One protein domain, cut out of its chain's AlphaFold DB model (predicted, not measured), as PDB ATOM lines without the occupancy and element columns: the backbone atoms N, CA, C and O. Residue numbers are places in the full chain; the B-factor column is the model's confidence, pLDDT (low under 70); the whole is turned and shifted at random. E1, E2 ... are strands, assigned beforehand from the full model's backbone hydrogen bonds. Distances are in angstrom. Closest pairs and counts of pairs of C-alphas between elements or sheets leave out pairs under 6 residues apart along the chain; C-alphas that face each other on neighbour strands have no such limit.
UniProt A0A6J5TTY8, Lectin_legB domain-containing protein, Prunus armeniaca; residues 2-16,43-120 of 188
ATOM      1  N   PHE A   2     145.610  86.457 107.352       48.09
ATOM      2  CA  PHE A   2     144.158  86.419 107.181       48.09
ATOM      3  C   PHE A   2     143.817  85.510 106.000       48.09
ATOM      4  O   PHE A   2     144.282  85.752 104.886       48.09
ATOM      5  N   LEU A   3     143.031  84.465 106.260       39.62
ATOM      6  CA  LEU A   3     142.527  83.534 105.248       39.62
ATOM      7  C   LEU A   3     141.028  83.736 105.056       39.62
ATOM      8  O   LEU A   3     140.341  83.878 106.058       39.62
ATOM      9  N   ILE A   4     140.514  83.693 103.822       43.88
ATOM     10  CA  ILE A   4     139.065  83.753 103.531       43.88
ATOM     11  C   ILE A   4     138.612  82.524 102.728       43.88
ATOM     12  O   ILE A   4     139.265  82.140 101.758       43.88
ATOM     13  N   SER A   5     137.457  81.967 103.099       34.09
ATOM     14  CA  SER A   5     136.597  81.091 102.291       34.09
ATOM     15  C   SER A   5     135.235  81.772 102.116       34.09
ATOM     16  O   SER A   5     134.697  82.302 103.087       34.09
ATOM     17  N   CYS A   6     134.656  81.794 100.913       40.47
ATOM     18  CA  CYS A   6     133.372  82.457 100.655       40.47
ATOM     19  C   CYS A   6     132.297  81.420 100.319       40.47
ATOM     20  O   CYS A   6     132.277  80.858  99.225       40.47
ATOM     21  N   SER A   7     131.382  81.156 101.251       30.45
ATOM     22  CA  SER A   7     130.413  80.072 101.075       30.45
ATOM     23  C   SER A   7     129.159  80.498 100.319       30.45
ATOM     24  O   SER A   7     128.563  79.640  99.682       30.45
ATOM     25  N   GLN A   8     128.742  81.771 100.368       31.22
ATOM     26  CA  GLN A   8     127.581  82.249  99.605       31.22
ATOM     27  C   GLN A   8     127.430  83.773  99.669       31.22
ATOM     28  O   GLN A   8     127.366  84.331 100.761       31.22
ATOM     29  N   VAL A   9     127.248  84.440  98.528       37.34
ATOM     30  CA  VAL A   9     126.715  85.810  98.484       37.34
ATOM     31  C   VAL A   9     125.483  85.833  97.592       37.34
ATOM     32  O   VAL A   9     125.539  85.408  96.439       37.34
ATOM     33  N   THR A  10     124.364  86.308  98.131       32.09
ATOM     34  CA  THR A  10     123.085  86.425  97.428       32.09
ATOM     35  C   THR A  10     122.621  87.873  97.491       32.09
ATOM     36  O   THR A  10     122.441  88.426  98.575       32.09
ATOM     37  N   PHE A  11     122.424  88.482  96.327       36.28
ATOM     38  CA  PHE A  11     121.815  89.799  96.189       36.28
ATOM     39  C   PHE A  11     120.359  89.603  95.766       36.28
ATOM     40  O   PHE A  11     120.091  88.862  94.828       36.28
ATOM     41  N   CYS A  12     119.406  90.224  96.453       32.84
ATOM     42  CA  CYS A  12     117.985  90.137  96.123       32.84
ATOM     43  C   CYS A  12     117.445  91.547  95.877       32.84
ATOM     44  O   CYS A  12     117.675  92.449  96.672       32.84
ATOM     45  N   ASN A  13     116.684  91.738  94.801       32.88
ATOM     46  CA  ASN A  13     115.884  92.950  94.634       32.88
ATOM     47  C   ASN A  13     114.512  92.710  95.266       32.88
ATOM     48  O   ASN A  13     113.757  91.864  94.778       32.88
ATOM     49  N   TYR A  14     114.183  93.432  96.337       33.31
ATOM     50  CA  TYR A  14     112.855  93.393  96.944       33.31
ATOM     51  C   TYR A  14     112.035  94.602  96.478       33.31
ATOM     52  O   TYR A  14     112.385  95.748  96.746       33.31
ATOM     53  N   TYR A  15     110.917  94.360  95.789       37.03
ATOM     54  CA  TYR A  15     109.918  95.394  95.511       37.03
ATOM     55  C   TYR A  15     108.787  95.286  96.538       37.03
ATOM     56  O   TYR A  15     107.961  94.375  96.479       37.03
ATOM     57  N   MET A  16     108.733  96.233  97.476       34.53
ATOM     58  CA  MET A  16     107.554  96.455  98.315       34.53
ATOM     59  C   MET A  16     106.439  97.055  97.453       34.53
ATOM     60  O   MET A  16     106.586  98.150  96.915       34.53
ATOM     61  N   PRO A  43     119.572  89.098  89.628       77.50
ATOM     62  CA  PRO A  43     120.314  89.279  90.863       77.50
ATOM     63  C   PRO A  43     121.708  88.669  90.740       77.50
ATOM     64  O   PRO A  43     121.866  87.554  90.234       77.50
ATOM     65  N   LEU A  44     122.716  89.390  91.224       87.00
ATOM     66  CA  LEU A  44     124.048  88.822  91.340       87.00
ATOM     67  C   LEU A  44     124.017  87.734  92.425       87.00
ATOM     68  O   LEU A  44     123.424  87.908  93.488       87.00
ATOM     69  N   SER A  45     124.620  86.581  92.163       89.62
ATOM     70  CA  SER A  45     124.734  85.515  93.158       89.62
ATOM     71  C   SER A  45     125.931  84.649  92.826       89.62
ATOM     72  O   SER A  45     126.090  84.230  91.680       89.62
ATOM     73  N   PHE A  46     126.762  84.360  93.822       88.75
ATOM     74  CA  PHE A  46     127.941  83.520  93.637       88.75
ATOM     75  C   PHE A  46     128.289  82.732  94.902       88.75
ATOM     76  O   PHE A  46     127.856  83.032  96.016       88.75
ATOM     77  N   THR A  47     129.067  81.672  94.713       93.00
ATOM     78  CA  THR A  47     129.592  80.802  95.767       93.00
ATOM     79  C   THR A  47     130.978  80.355  95.336       93.00
ATOM     80  O   THR A  47     131.135  79.860  94.221       93.00
ATOM     81  N   ILE A  48     131.979  80.556  96.194       92.81
ATOM     82  CA  ILE A  48     133.380  80.270  95.871       92.81
ATOM     83  C   ILE A  48     133.925  79.337  96.949       92.81
ATOM     84  O   ILE A  48     134.507  79.787  97.939       92.81
ATOM     85  N   PRO A  49     133.722  78.019  96.784       89.38
ATOM     86  CA  PRO A  49     134.103  77.053  97.806       89.38
ATOM     87  C   PRO A  49     135.622  76.979  97.986       89.38
ATOM     88  O   PRO A  49     136.085  76.610  99.063       89.38
ATOM     89  N   GLN A  50     136.384  77.306  96.936       92.31
ATOM     90  CA  GLN A  50     137.842  77.302  96.930       92.31
ATOM     91  C   GLN A  50     138.396  78.410  96.031       92.31
ATOM     92  O   GLN A  50     137.835  78.706  94.974       92.31
ATOM     93  N   PHE A  51     139.527  78.974  96.445       93.81
ATOM     94  CA  PHE A  51     140.273  79.995  95.718       93.81
ATOM     95  C   PHE A  51     141.567  79.431  95.125       93.81
ATOM     96  O   PHE A  51     142.395  78.860  95.835       93.81
ATOM     97  N   ASN A  52     141.737  79.648  93.824       94.00
ATOM     98  CA  ASN A  52     142.875  79.273  92.994       94.00
ATOM     99  C   ASN A  52     143.301  80.477  92.133       94.00
ATOM    100  O   ASN A  52     142.617  81.504  92.086       94.00
ATOM    101  N   LEU A  53     144.438  80.355  91.439       89.81
ATOM    102  CA  LEU A  53     144.958  81.408  90.550       89.81
ATOM    103  C   LEU A  53     144.020  81.717  89.376       89.81
ATOM    104  O   LEU A  53     144.000  82.839  88.884       89.81
ATOM    105  N   ASP A  54     143.258  80.723  88.943       90.69
ATOM    106  CA  ASP A  54     142.327  80.754  87.821       90.69
ATOM    107  C   ASP A  54     140.857  80.842  88.262       90.69
ATOM    108  O   ASP A  54     139.964  80.694  87.429       90.69
ATOM    109  N   THR A  55     140.582  81.098  89.551       91.56
ATOM    110  CA  THR A  55     139.209  81.315  90.028       91.56
ATOM    111  C   THR A  55     138.567  82.461  89.256       91.56
ATOM    112  O   THR A  55     138.988  83.617  89.349       91.56
ATOM    113  N   GLU A  56     137.521  82.132  88.502       91.81
ATOM    114  CA  GLU A  56     136.809  83.109  87.694       91.81
ATOM    115  C   GLU A  56     136.229  84.232  88.550       91.81
ATOM    116  O   GLU A  56     135.720  84.027  89.653       91.81
ATOM    117  N   ASN A  57     136.249  85.432  87.980       91.75
ATOM    118  CA  ASN A  57     135.663  86.630  88.563       91.75
ATOM    119  C   ASN A  57     136.237  87.044  89.927       91.75
ATOM    120  O   ASN A  57     135.595  87.806  90.645       91.75
ATOM    121  N   ILE A  58     137.445  86.600  90.273       94.88
ATOM    122  CA  ILE A  58     138.176  87.081  91.444       94.88
ATOM    123  C   ILE A  58     139.408  87.868  91.017       94.88
ATOM    124  O   ILE A  58     140.183  87.443  90.164       94.88
ATOM    125  N   LEU A  59     139.576  89.037  91.629       94.06
ATOM    126  CA  LEU A  59     140.742  89.890  91.475       94.06
ATOM    127  C   LEU A  59     141.529  89.892  92.780       94.06
ATOM    128  O   LEU A  59     141.001  90.259  93.832       94.06
ATOM    129  N   TYR A  60     142.797  89.509  92.686       94.12
ATOM    130  CA  TYR A  60     143.757  89.577  93.779       94.12
ATOM    131  C   TYR A  60     144.612  90.838  93.624       94.12
ATOM    132  O   TYR A  60     145.191  91.078  92.564       94.12
ATOM    133  N   GLU A  61     144.685  91.655  94.671       94.75
ATOM    134  CA  GLU A  61     145.434  92.911  94.695       94.75
ATOM    135  C   GLU A  61     146.375  92.976  95.900       94.75
ATOM    136  O   GLU A  61     146.104  92.409  96.964       94.75
ATOM    137  N   GLY A  62     147.457  93.745  95.753       95.00
ATOM    138  CA  GLY A  62     148.489  93.855  96.779       95.00
ATOM    139  C   GLY A  62     149.146  92.500  97.018       95.00
ATOM    140  O   GLY A  62     149.641  91.876  96.085       95.00
ATOM    141  N   ASP A  63     149.124  92.057  98.266       94.38
ATOM    142  CA  ASP A  63     149.688  90.776  98.692       94.38
ATOM    143  C   ASP A  63     148.732  89.591  98.612       94.38
ATOM    144  O   ASP A  63     149.142  88.470  98.913       94.38
ATOM    145  N   ALA A  64     147.467  89.824  98.254       95.06
ATOM    146  CA  ALA A  64     146.496  88.747  98.227       95.06
ATOM    147  C   ALA A  64     146.926  87.664  97.232       95.06
ATOM    148  O   ALA A  64     147.208  87.948  96.068       95.06
ATOM    149  N   THR A  65     146.947  86.417  97.686       94.06
ATOM    150  CA  THR A  65     147.276  85.263  96.852       94.06
ATOM    151  C   THR A  65     146.392  84.078  97.227       94.06
ATOM    152  O   THR A  65     146.131  83.852  98.411       94.06
ATOM    153  N   PRO A  66     145.919  83.283  96.258       94.31
ATOM    154  CA  PRO A  66     145.288  82.014  96.575       94.31
ATOM    155  C   PRO A  66     146.322  81.045  97.161       94.31
ATOM    156  O   PRO A  66     147.446  80.938  96.668       94.31
ATOM    157  N   SER A  67     145.939  80.338  98.220       90.88
ATOM    158  CA  SER A  67     146.776  79.374  98.933       90.88
ATOM    159  C   SER A  67     145.892  78.310  99.580       90.88
ATOM    160  O   SER A  67     144.989  78.628 100.350       90.88
ATOM    161  N   LEU A  68     146.130  77.035  99.254       89.94
ATOM    162  CA  LEU A  68     145.410  75.882  99.825       89.94
ATOM    163  C   LEU A  68     143.869  75.991  99.748       89.94
ATOM    164  O   LEU A  68     143.164  75.574 100.665       89.94
ATOM    165  N   GLY A  69     143.335  76.551  98.656       90.44
ATOM    166  CA  GLY A  69     141.894  76.745  98.464       90.44
ATOM    167  C   GLY A  69     141.304  77.944  99.220       90.44
ATOM    168  O   GLY A  69     140.095  78.147  99.171       90.44
ATOM    169  N   MET A  70     142.131  78.750  99.881       92.38
ATOM    170  CA  MET A  70     141.767  79.984 100.583       92.38
ATOM    171  C   MET A  70     142.442  81.182  99.910       92.38
ATOM    172  O   MET A  70     143.352  81.011  99.099       92.38
ATOM    173  N   VAL A  71     142.051  82.400 100.277       94.69
ATOM    174  CA  VAL A  71     142.849  83.594  99.952       94.69
ATOM    175  C   VAL A  71     143.686  83.993 101.148       94.69
ATOM    176  O   VAL A  71     143.123  84.349 102.176       94.69
ATOM    177  N   GLU A  72     145.003  83.985 100.998       94.12
ATOM    178  CA  GLU A  72     145.939  84.589 101.938       94.12
ATOM    179  C   GLU A  72     146.075  86.079 101.620       94.12
ATOM    180  O   GLU A  72     146.607  86.446 100.578       94.12
ATOM    181  N   LEU A  73     145.559  86.945 102.496       94.62
ATOM    182  CA  LEU A  73     145.591  88.400 102.290       94.62
ATOM    183  C   LEU A  73     146.922  89.039 102.706       94.62
ATOM    184  O   LEU A  73     147.239  90.147 102.281       94.62
ATOM    185  N   ASN A  74     147.676  88.391 103.590       88.44
ATOM    186  CA  ASN A  74     148.956  88.883 104.082       88.44
ATOM    187  C   ASN A  74     149.793  87.759 104.704       88.44
ATOM    188  O   ASN A  74     149.263  86.783 105.237       88.44
ATOM    189  N   THR A  75     151.108  87.967 104.735       81.94
ATOM    190  CA  THR A  75     152.051  87.054 105.392       81.94
ATOM    191  C   THR A  75     152.392  87.536 106.804       81.94
ATOM    192  O   THR A  75     152.423  88.734 107.075       81.94
ATOM    193  N   VAL A  76     152.683  86.612 107.725       76.69
ATOM    194  CA  VAL A  76     153.099  86.955 109.105       76.69
ATOM    195  C   VAL A  76     154.534  87.478 109.208       76.69
ATOM    196  O   VAL A  76     154.913  88.057 110.221       76.69
ATOM    197  N   SER A  77     155.360  87.251 108.185       78.44
ATOM    198  CA  SER A  77     156.793  87.566 108.206       78.44
ATOM    199  C   SER A  77     157.108  88.999 107.776       78.44
ATOM    200  O   SER A  77     158.255  89.431 107.899       78.44
ATOM    201  N   GLN A  78     156.122  89.737 107.261       82.69
ATOM    202  CA  GLN A  78     156.315  91.060 106.678       82.69
ATOM    203  C   GLN A  78     155.327  92.053 107.293       82.69
ATOM    204  O   GLN A  78     154.134  91.787 107.393       82.69
ATOM    205  N   LEU A  79     155.841  93.208 107.716       87.12
ATOM    206  CA  LEU A  79     155.048  94.275 108.327       87.12
ATOM    207  C   LEU A  79     154.476  95.210 107.257       87.12
ATOM    208  O   LEU A  79     155.029  95.316 106.162       87.12
ATOM    209  N   PHE A  80     153.403  95.925 107.605       89.56
ATOM    210  CA  PHE A  80     152.782  96.953 106.760       89.56
ATOM    211  C   PHE A  80     152.355  96.443 105.377       89.56
ATOM    212  O   PHE A  80     152.560  97.094 104.352       89.56
ATOM    213  N   ARG A  81     151.763  95.250 105.356       91.75
ATOM    214  CA  ARG A  81     151.263  94.606 104.142       91.75
ATOM    215  C   ARG A  81     149.764  94.808 103.996       91.75
ATOM    216  O   ARG A  81     149.045  94.882 104.988       91.75
ATOM    217  N   VAL A  82     149.315  94.879 102.749       95.44
ATOM    218  CA  VAL A  82     147.903  94.972 102.379       95.44
ATOM    219  C   VAL A  82     147.663  93.984 101.251       95.44
ATOM    220  O   VAL A  82     148.349  94.042 100.231       95.44
ATOM    221  N   GLY A  83     146.668  93.124 101.413       96.25
ATOM    222  CA  GLY A  83     146.107  92.340 100.322       96.25
ATOM    223  C   GLY A  83     144.603  92.519 100.282       96.25
ATOM    224  O   GLY A  83     143.954  92.643 101.322       96.25
ATOM    225  N   ARG A  84     144.050  92.553  99.071       96.12
ATOM    226  CA  ARG A  84     142.606  92.592  98.847       96.12
ATOM    227  C   ARG A  84     142.204  91.549  97.826       96.12
ATOM    228  O   ARG A  84     142.914  91.296  96.859       96.12
ATOM    229  N   CYS A  85     141.030  90.981  98.042       95.06
ATOM    230  CA  CYS A  85     140.378  90.085  97.107       95.06
ATOM    231  C   CYS A  85     139.001  90.661  96.799       95.06
ATOM    232  O   CYS A  85     138.213  90.874  97.720       95.06
ATOM    233  N   THR A  86     138.716  90.933  95.530       94.75
ATOM    234  CA  THR A  86     137.439  91.517  95.101       94.75
ATOM    235  C   THR A  86     136.776  90.663  94.033       94.75
ATOM    236  O   THR A  86     137.438  89.983  93.253       94.75
ATOM    237  N   TYR A  87     135.444  90.686  94.010       94.19
ATOM    238  CA  TYR A  87     134.677  90.076  92.933       94.19
ATOM    239  C   TYR A  87     134.644  91.029  91.734       94.19
ATOM    240  O   TYR A  87     134.348  92.213  91.890       94.19
ATOM    241  N   SER A  88     134.986  90.535  90.546       90.12
ATOM    242  CA  SER A  88     135.242  91.378  89.374       90.12
ATOM    243  C   SER A  88     133.974  91.936  88.728       90.12
ATOM    244  O   SER A  88     134.043  92.962  88.049       90.12
ATOM    245  N   GLN A  89     132.818  91.282  88.906       91.31
ATOM    246  CA  GLN A  89     131.570  91.787  88.339       91.31
ATOM    247  C   GLN A  89     130.991  92.880  89.247       91.31
ATOM    248  O   GLN A  89     130.810  92.644  90.446       91.31
ATOM    249  N   PRO A  90     130.653  94.057  88.695       90.88
ATOM    250  CA  PRO A  90     130.041  95.129  89.464       90.88
ATOM    251  C   PRO A  90     128.713  94.723  90.100       90.88
ATOM    252  O   PRO A  90     127.840  94.150  89.448       90.88
ATOM    253  N   LEU A  91     128.532  95.114  91.358       88.19
ATOM    254  CA  LEU A  91     127.253  95.036  92.045       88.19
ATOM    255  C   LEU A  91     126.457  96.328  91.830       88.19
ATOM    256  O   LEU A  91     126.909  97.416  92.191       88.19
ATOM    257  N   HIS A  92     125.247  96.210  91.290       89.88
ATOM    258  CA  HIS A  92     124.332  97.335  91.144       89.88
ATOM    259  C   HIS A  92     123.521  97.539  92.434       89.88
ATOM    260  O   HIS A  92     122.540  96.842  92.669       89.88
ATOM    261  N   LEU A  93     123.966  98.467  93.289       89.19
ATOM    262  CA  LEU A  93     123.374  98.696  94.616       89.19
ATOM    263  C   LEU A  93     122.070  99.500  94.593       89.19
ATOM    264  O   LEU A  93     121.247  99.347  95.492       89.19
ATOM    265  N   TRP A  94     121.903 100.391  93.619       90.31
ATOM    266  CA  TRP A  94     120.721 101.235  93.510       90.31
ATOM    267  C   TRP A  94     120.555 101.785  92.097       90.31
ATOM    268  O   TRP A  94     121.542 102.027  91.397       90.31
ATOM    269  N   ASP A  95     119.305 102.042  91.724       89.31
ATOM    270  CA  ASP A  95     118.933 102.662  90.459       89.31
ATOM    271  C   ASP A  95     118.438 104.093  90.705       89.31
ATOM    272  O   ASP A  95     117.497 104.337  91.462       89.31
ATOM    273  N   SER A  96     119.081 105.064  90.058       91.19
ATOM    274  CA  SER A  96     118.799 106.484  90.282       91.19
ATOM    275  C   SER A  96     117.532 106.994  89.601       91.19
ATOM    276  O   SER A  96     117.019 108.041  89.992       91.19
ATOM    277  N   VAL A  97     117.022 106.276  88.598       93.12
ATOM    278  CA  VAL A  97     115.821 106.656  87.841       93.12
ATOM    279  C   VAL A  97     114.562 106.235  88.595       93.12
ATOM    280  O   VAL A  97     113.587 106.979  88.657       93.12
ATOM    281  N   THR A  98     114.592 105.041  89.175       90.62
ATOM    282  CA  THR A  98     113.476 104.401  89.879       90.62
ATOM    283  C   THR A  98     113.543 104.592  91.392       90.62
ATOM    284  O   THR A  98     112.516 104.483  92.058       90.62
ATOM    285  N   GLY A  99     114.727 104.888  91.941       90.25
ATOM    286  CA  GLY A  99     114.968 104.958  93.384       90.25
ATOM    287  C   GLY A  99     115.054 103.587  94.064       90.25
ATOM    288  O   GLY A  99     115.067 103.522  95.293       90.25
ATOM    289  N   SER A 100     115.091 102.499  93.292       89.06
ATOM    290  CA  SER A 100     115.172 101.135  93.815       89.06
ATOM    291  C   SER A 100     116.531 100.852  94.447       89.06
ATOM    292  O   SER A 100     117.563 101.280  93.931       89.06
ATOM    293  N   LEU A 101     116.528 100.092  95.543       90.12
ATOM    294  CA  LEU A 101     117.718  99.649  96.270       90.12
ATOM    295  C   LEU A 101     117.843  98.124  96.189       90.12
ATOM    296  O   LEU A 101     116.831  97.424  96.146       90.12
ATOM    297  N   ALA A 102     119.076  97.625  96.194       88.06
ATOM    298  CA  ALA A 102     119.364  96.202  96.303       88.06
ATOM    299  C   ALA A 102     119.524  95.788  97.771       88.06
ATOM    300  O   ALA A 102     120.221  96.456  98.538       88.06
ATOM    301  N   ASP A 103     118.959  94.637  98.127       89.62
ATOM    302  CA  ASP A 103     119.272  93.943  99.372       89.62
ATOM    303  C   ASP A 103     120.369  92.907  99.120       89.62
ATOM    304  O   ASP A 103     120.495  92.345  98.025       89.62
ATOM    305  N   PHE A 104     121.172  92.614 100.141       89.00
ATOM    306  CA  PHE A 104     122.216  91.607 100.014       89.00
ATOM    307  C   PHE A 104     122.475  90.821 101.284       89.00
ATOM    308  O   PHE A 104     122.215  91.257 102.403       89.00
ATOM    309  N   THR A 105     123.023  89.631 101.094       91.31
ATOM    310  CA  THR A 105     123.488  88.761 102.163       91.31
ATOM    311  C   THR A 105     124.784  88.105 101.721       91.31
ATOM    312  O   THR A 105     124.876  87.587 100.611       91.31
ATOM    313  N   THR A 106     125.788  88.120 102.592       91.44
ATOM    314  CA  THR A 106     127.104  87.522 102.351       91.44
ATOM    315  C   THR A 106     127.460  86.583 103.495       91.44
ATOM    316  O   THR A 106     127.167  86.870 104.654       91.44
ATOM    317  N   HIS A 107     128.087  85.463 103.160       92.31
ATOM    318  CA  HIS A 107     128.603  84.476 104.092       92.31
ATOM    319  C   HIS A 107     130.027  84.125 103.689       92.31
ATOM    320  O   HIS A 107     130.291  83.651 102.579       92.31
ATOM    321  N   PHE A 108     130.939  84.324 104.626       92.12
ATOM    322  CA  PHE A 108     132.332  83.960 104.491       92.12
ATOM    323  C   PHE A 108     132.832  83.388 105.814       92.12
ATOM    324  O   PHE A 108     132.315  83.685 106.888       92.12
ATOM    325  N   THR A 109     133.851  82.551 105.721       90.19
ATOM    326  CA  THR A 109     134.653  82.094 106.848       90.19
ATOM    327  C   THR A 109     136.016  82.732 106.713       90.19
ATOM    328  O   THR A 109     136.570  82.759 105.616       90.19
ATOM    329  N   PHE A 110     136.569  83.221 107.813       91.12
ATOM    330  CA  PHE A 110     137.941  83.688 107.825       91.12
ATOM    331  C   PHE A 110     138.703  83.150 109.031       91.12
ATOM    332  O   PHE A 110     138.106  82.733 110.023       91.12
ATOM    333  N   MET A 111     140.027  83.143 108.927       89.56
ATOM    334  CA  MET A 111     140.928  82.749 110.006       89.56
ATOM    335  C   MET A 111     142.041  83.778 110.146       89.56
ATOM    336  O   MET A 111     142.576  84.247 109.144       89.56
ATOM    337  N   VAL A 112     142.405  84.080 111.392       89.38
ATOM    338  CA  VAL A 112     143.596  84.858 111.734       89.38
ATOM    339  C   VAL A 112     144.621  83.912 112.343       89.38
ATOM    340  O   VAL A 112     144.459  83.472 113.479       89.38
ATOM    341  N   ASP A 113     145.668  83.581 111.593       88.38
ATOM    342  CA  ASP A 113     146.798  82.814 112.120       88.38
ATOM    343  C   ASP A 113     147.935  83.758 112.529       88.38
ATOM    344  O   ASP A 113     148.509  84.468 111.693       88.38
ATOM    345  N   THR A 114     148.245  83.786 113.826       86.31
ATOM    346  CA  THR A 114     149.323  84.597 114.408       86.31
ATOM    347  C   THR A 114     150.635  83.825 114.552       86.31
ATOM    348  O   THR A 114     151.619  84.392 115.022       86.31
ATOM    349  N   HIS A 115     150.674  82.541 114.176       87.62
ATOM    350  CA  HIS A 115     151.829  81.651 114.329       87.62
ATOM    351  C   HIS A 115     152.374  81.645 115.770       87.62
ATOM    352  O   HIS A 115     153.584  81.681 116.002       87.62
ATOM    353  N   ASN A 116     151.470  81.620 116.756       84.69
ATOM    354  CA  ASN A 116     151.764  81.706 118.194       84.69
ATOM    355  C   ASN A 116     152.427  83.022 118.646       84.69
ATOM    356  O   ASN A 116     152.952  83.100 119.758       84.69
ATOM    357  N   SER A 117     152.402  84.070 117.818       83.56
ATOM    358  CA  SER A 117     152.841  85.401 118.232       83.56
ATOM    359  C   SER A 117     151.844  86.014 119.214       83.56
ATOM    360  O   SER A 117     150.637  86.028 118.972       83.56
ATOM    361  N   SER A 118     152.361  86.589 120.302       82.25
ATOM    362  CA  SER A 118     151.582  87.405 121.243       82.25
ATOM    363  C   SER A 118     151.330  88.829 120.741       82.25
ATOM    364  O   SER A 118     150.544  89.557 121.341       82.25
ATOM    365  N   LYS A 119     151.996  89.234 119.652       82.00
ATOM    366  CA  LYS A 119     151.782  90.507 118.960       82.00
ATOM    367  C   LYS A 119     151.178  90.226 117.592       82.00
ATOM    368  O   LYS A 119     151.808  89.545 116.780       82.00
ATOM    369  N   PHE A 120     149.987  90.747 117.348       86.00
ATOM    370  CA  PHE A 120     149.273  90.599 116.089       86.00
ATOM    371  C   PHE A 120     148.474  91.868 115.797       86.00
ATOM    372  O   PHE A 120     148.076  92.581 116.715       86.00
TER     373      PHE A 120
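This is residues 2 to 16 and 43 to 120 of the 188 residues of the protein "Lectin_legB domain-containing protein" of Prunus armeniaca (UniProt A0A6J5TTY8). A long, bent ribbon of two antiparallel strands, E1 and E7, runs through the model, and on the side of E1 away from E7 strand E2 and the hairpin E4 and E5 are set one after the other, in one twisted sheet. A second, small ribbon of E3 and E6 stands off this sheet, nearest to it at the hairpin, and the link of residues 88 to 102 loops out from E6 to the far end of E7. The printed part has 93 residues with seven named strands, E1 to E7 in order along the chain, and no named helix; the class is all strand, though the strands hold 41 residues, under half. Both sheets are antiparallel, the larger branched and the smaller of order E3 - E6. The whole is loose and elongated, with a radius of gyration of the C-alphas of 16.3 A and spans of 51 by 28 by 20 A.

E1, residues 2 to 12, has three neighbours in the branched sheet. E7, residues 103 to 112, is antiparallel to it at 170 degrees, with N 5 and O 109 at 2.8 A and N 107 and O 8 at 2.7 A, within hydrogen-bond range. On the other side of E1 lie E2, residues 45 to 48, beside residues 6 to 10, and E5, residues 70 to 72, beside residues 2 to 5. E1 bends by 58 degrees at residue 7. N 9 and O 46 are 2.9 A apart across E1 and E2, and N 4 and O 71 are 3.2 A apart across E1 and E5. E4, residues 65 to 67, forms a hairpin with E5, with N 67 and O 70 at 2.8 A. E3, residues 58 to 62, and E6, residues 83 to 87, are antiparallel at 159 degrees, with N 59 and O 86 at 2.8 A. The closest C-alphas of E5 and E6, those of Val 71 and Cys 85, are 7.5 A apart. E1 is apart from both E3 and E6.

E1 begins with C-alpha 2 at (144.158, 86.419, 107.181) and measures 28.7 A from first to last C-alpha. E7 measures 28.8 A and ends with C-alpha 112 at (143.596, 84.858, 111.734). E6 measures 13.8 A, E3 13.4 A and E2 10.5 A; E4 and E5 are three residues each. E6 begins with C-alpha 83 at (146.107, 92.340, 100.322).

The two C-alphas farthest apart, those of Val 97 and Asn 116, are 53.3 A apart. Residues 17 to 42 are not printed, and C-alphas 16 and 43 are 16.4 A apart across this cut. The link from E6 to E7, 15 residues, is long. The mean pLDDT of the printed part is 81.5, and residues 2 to 16 are under 70.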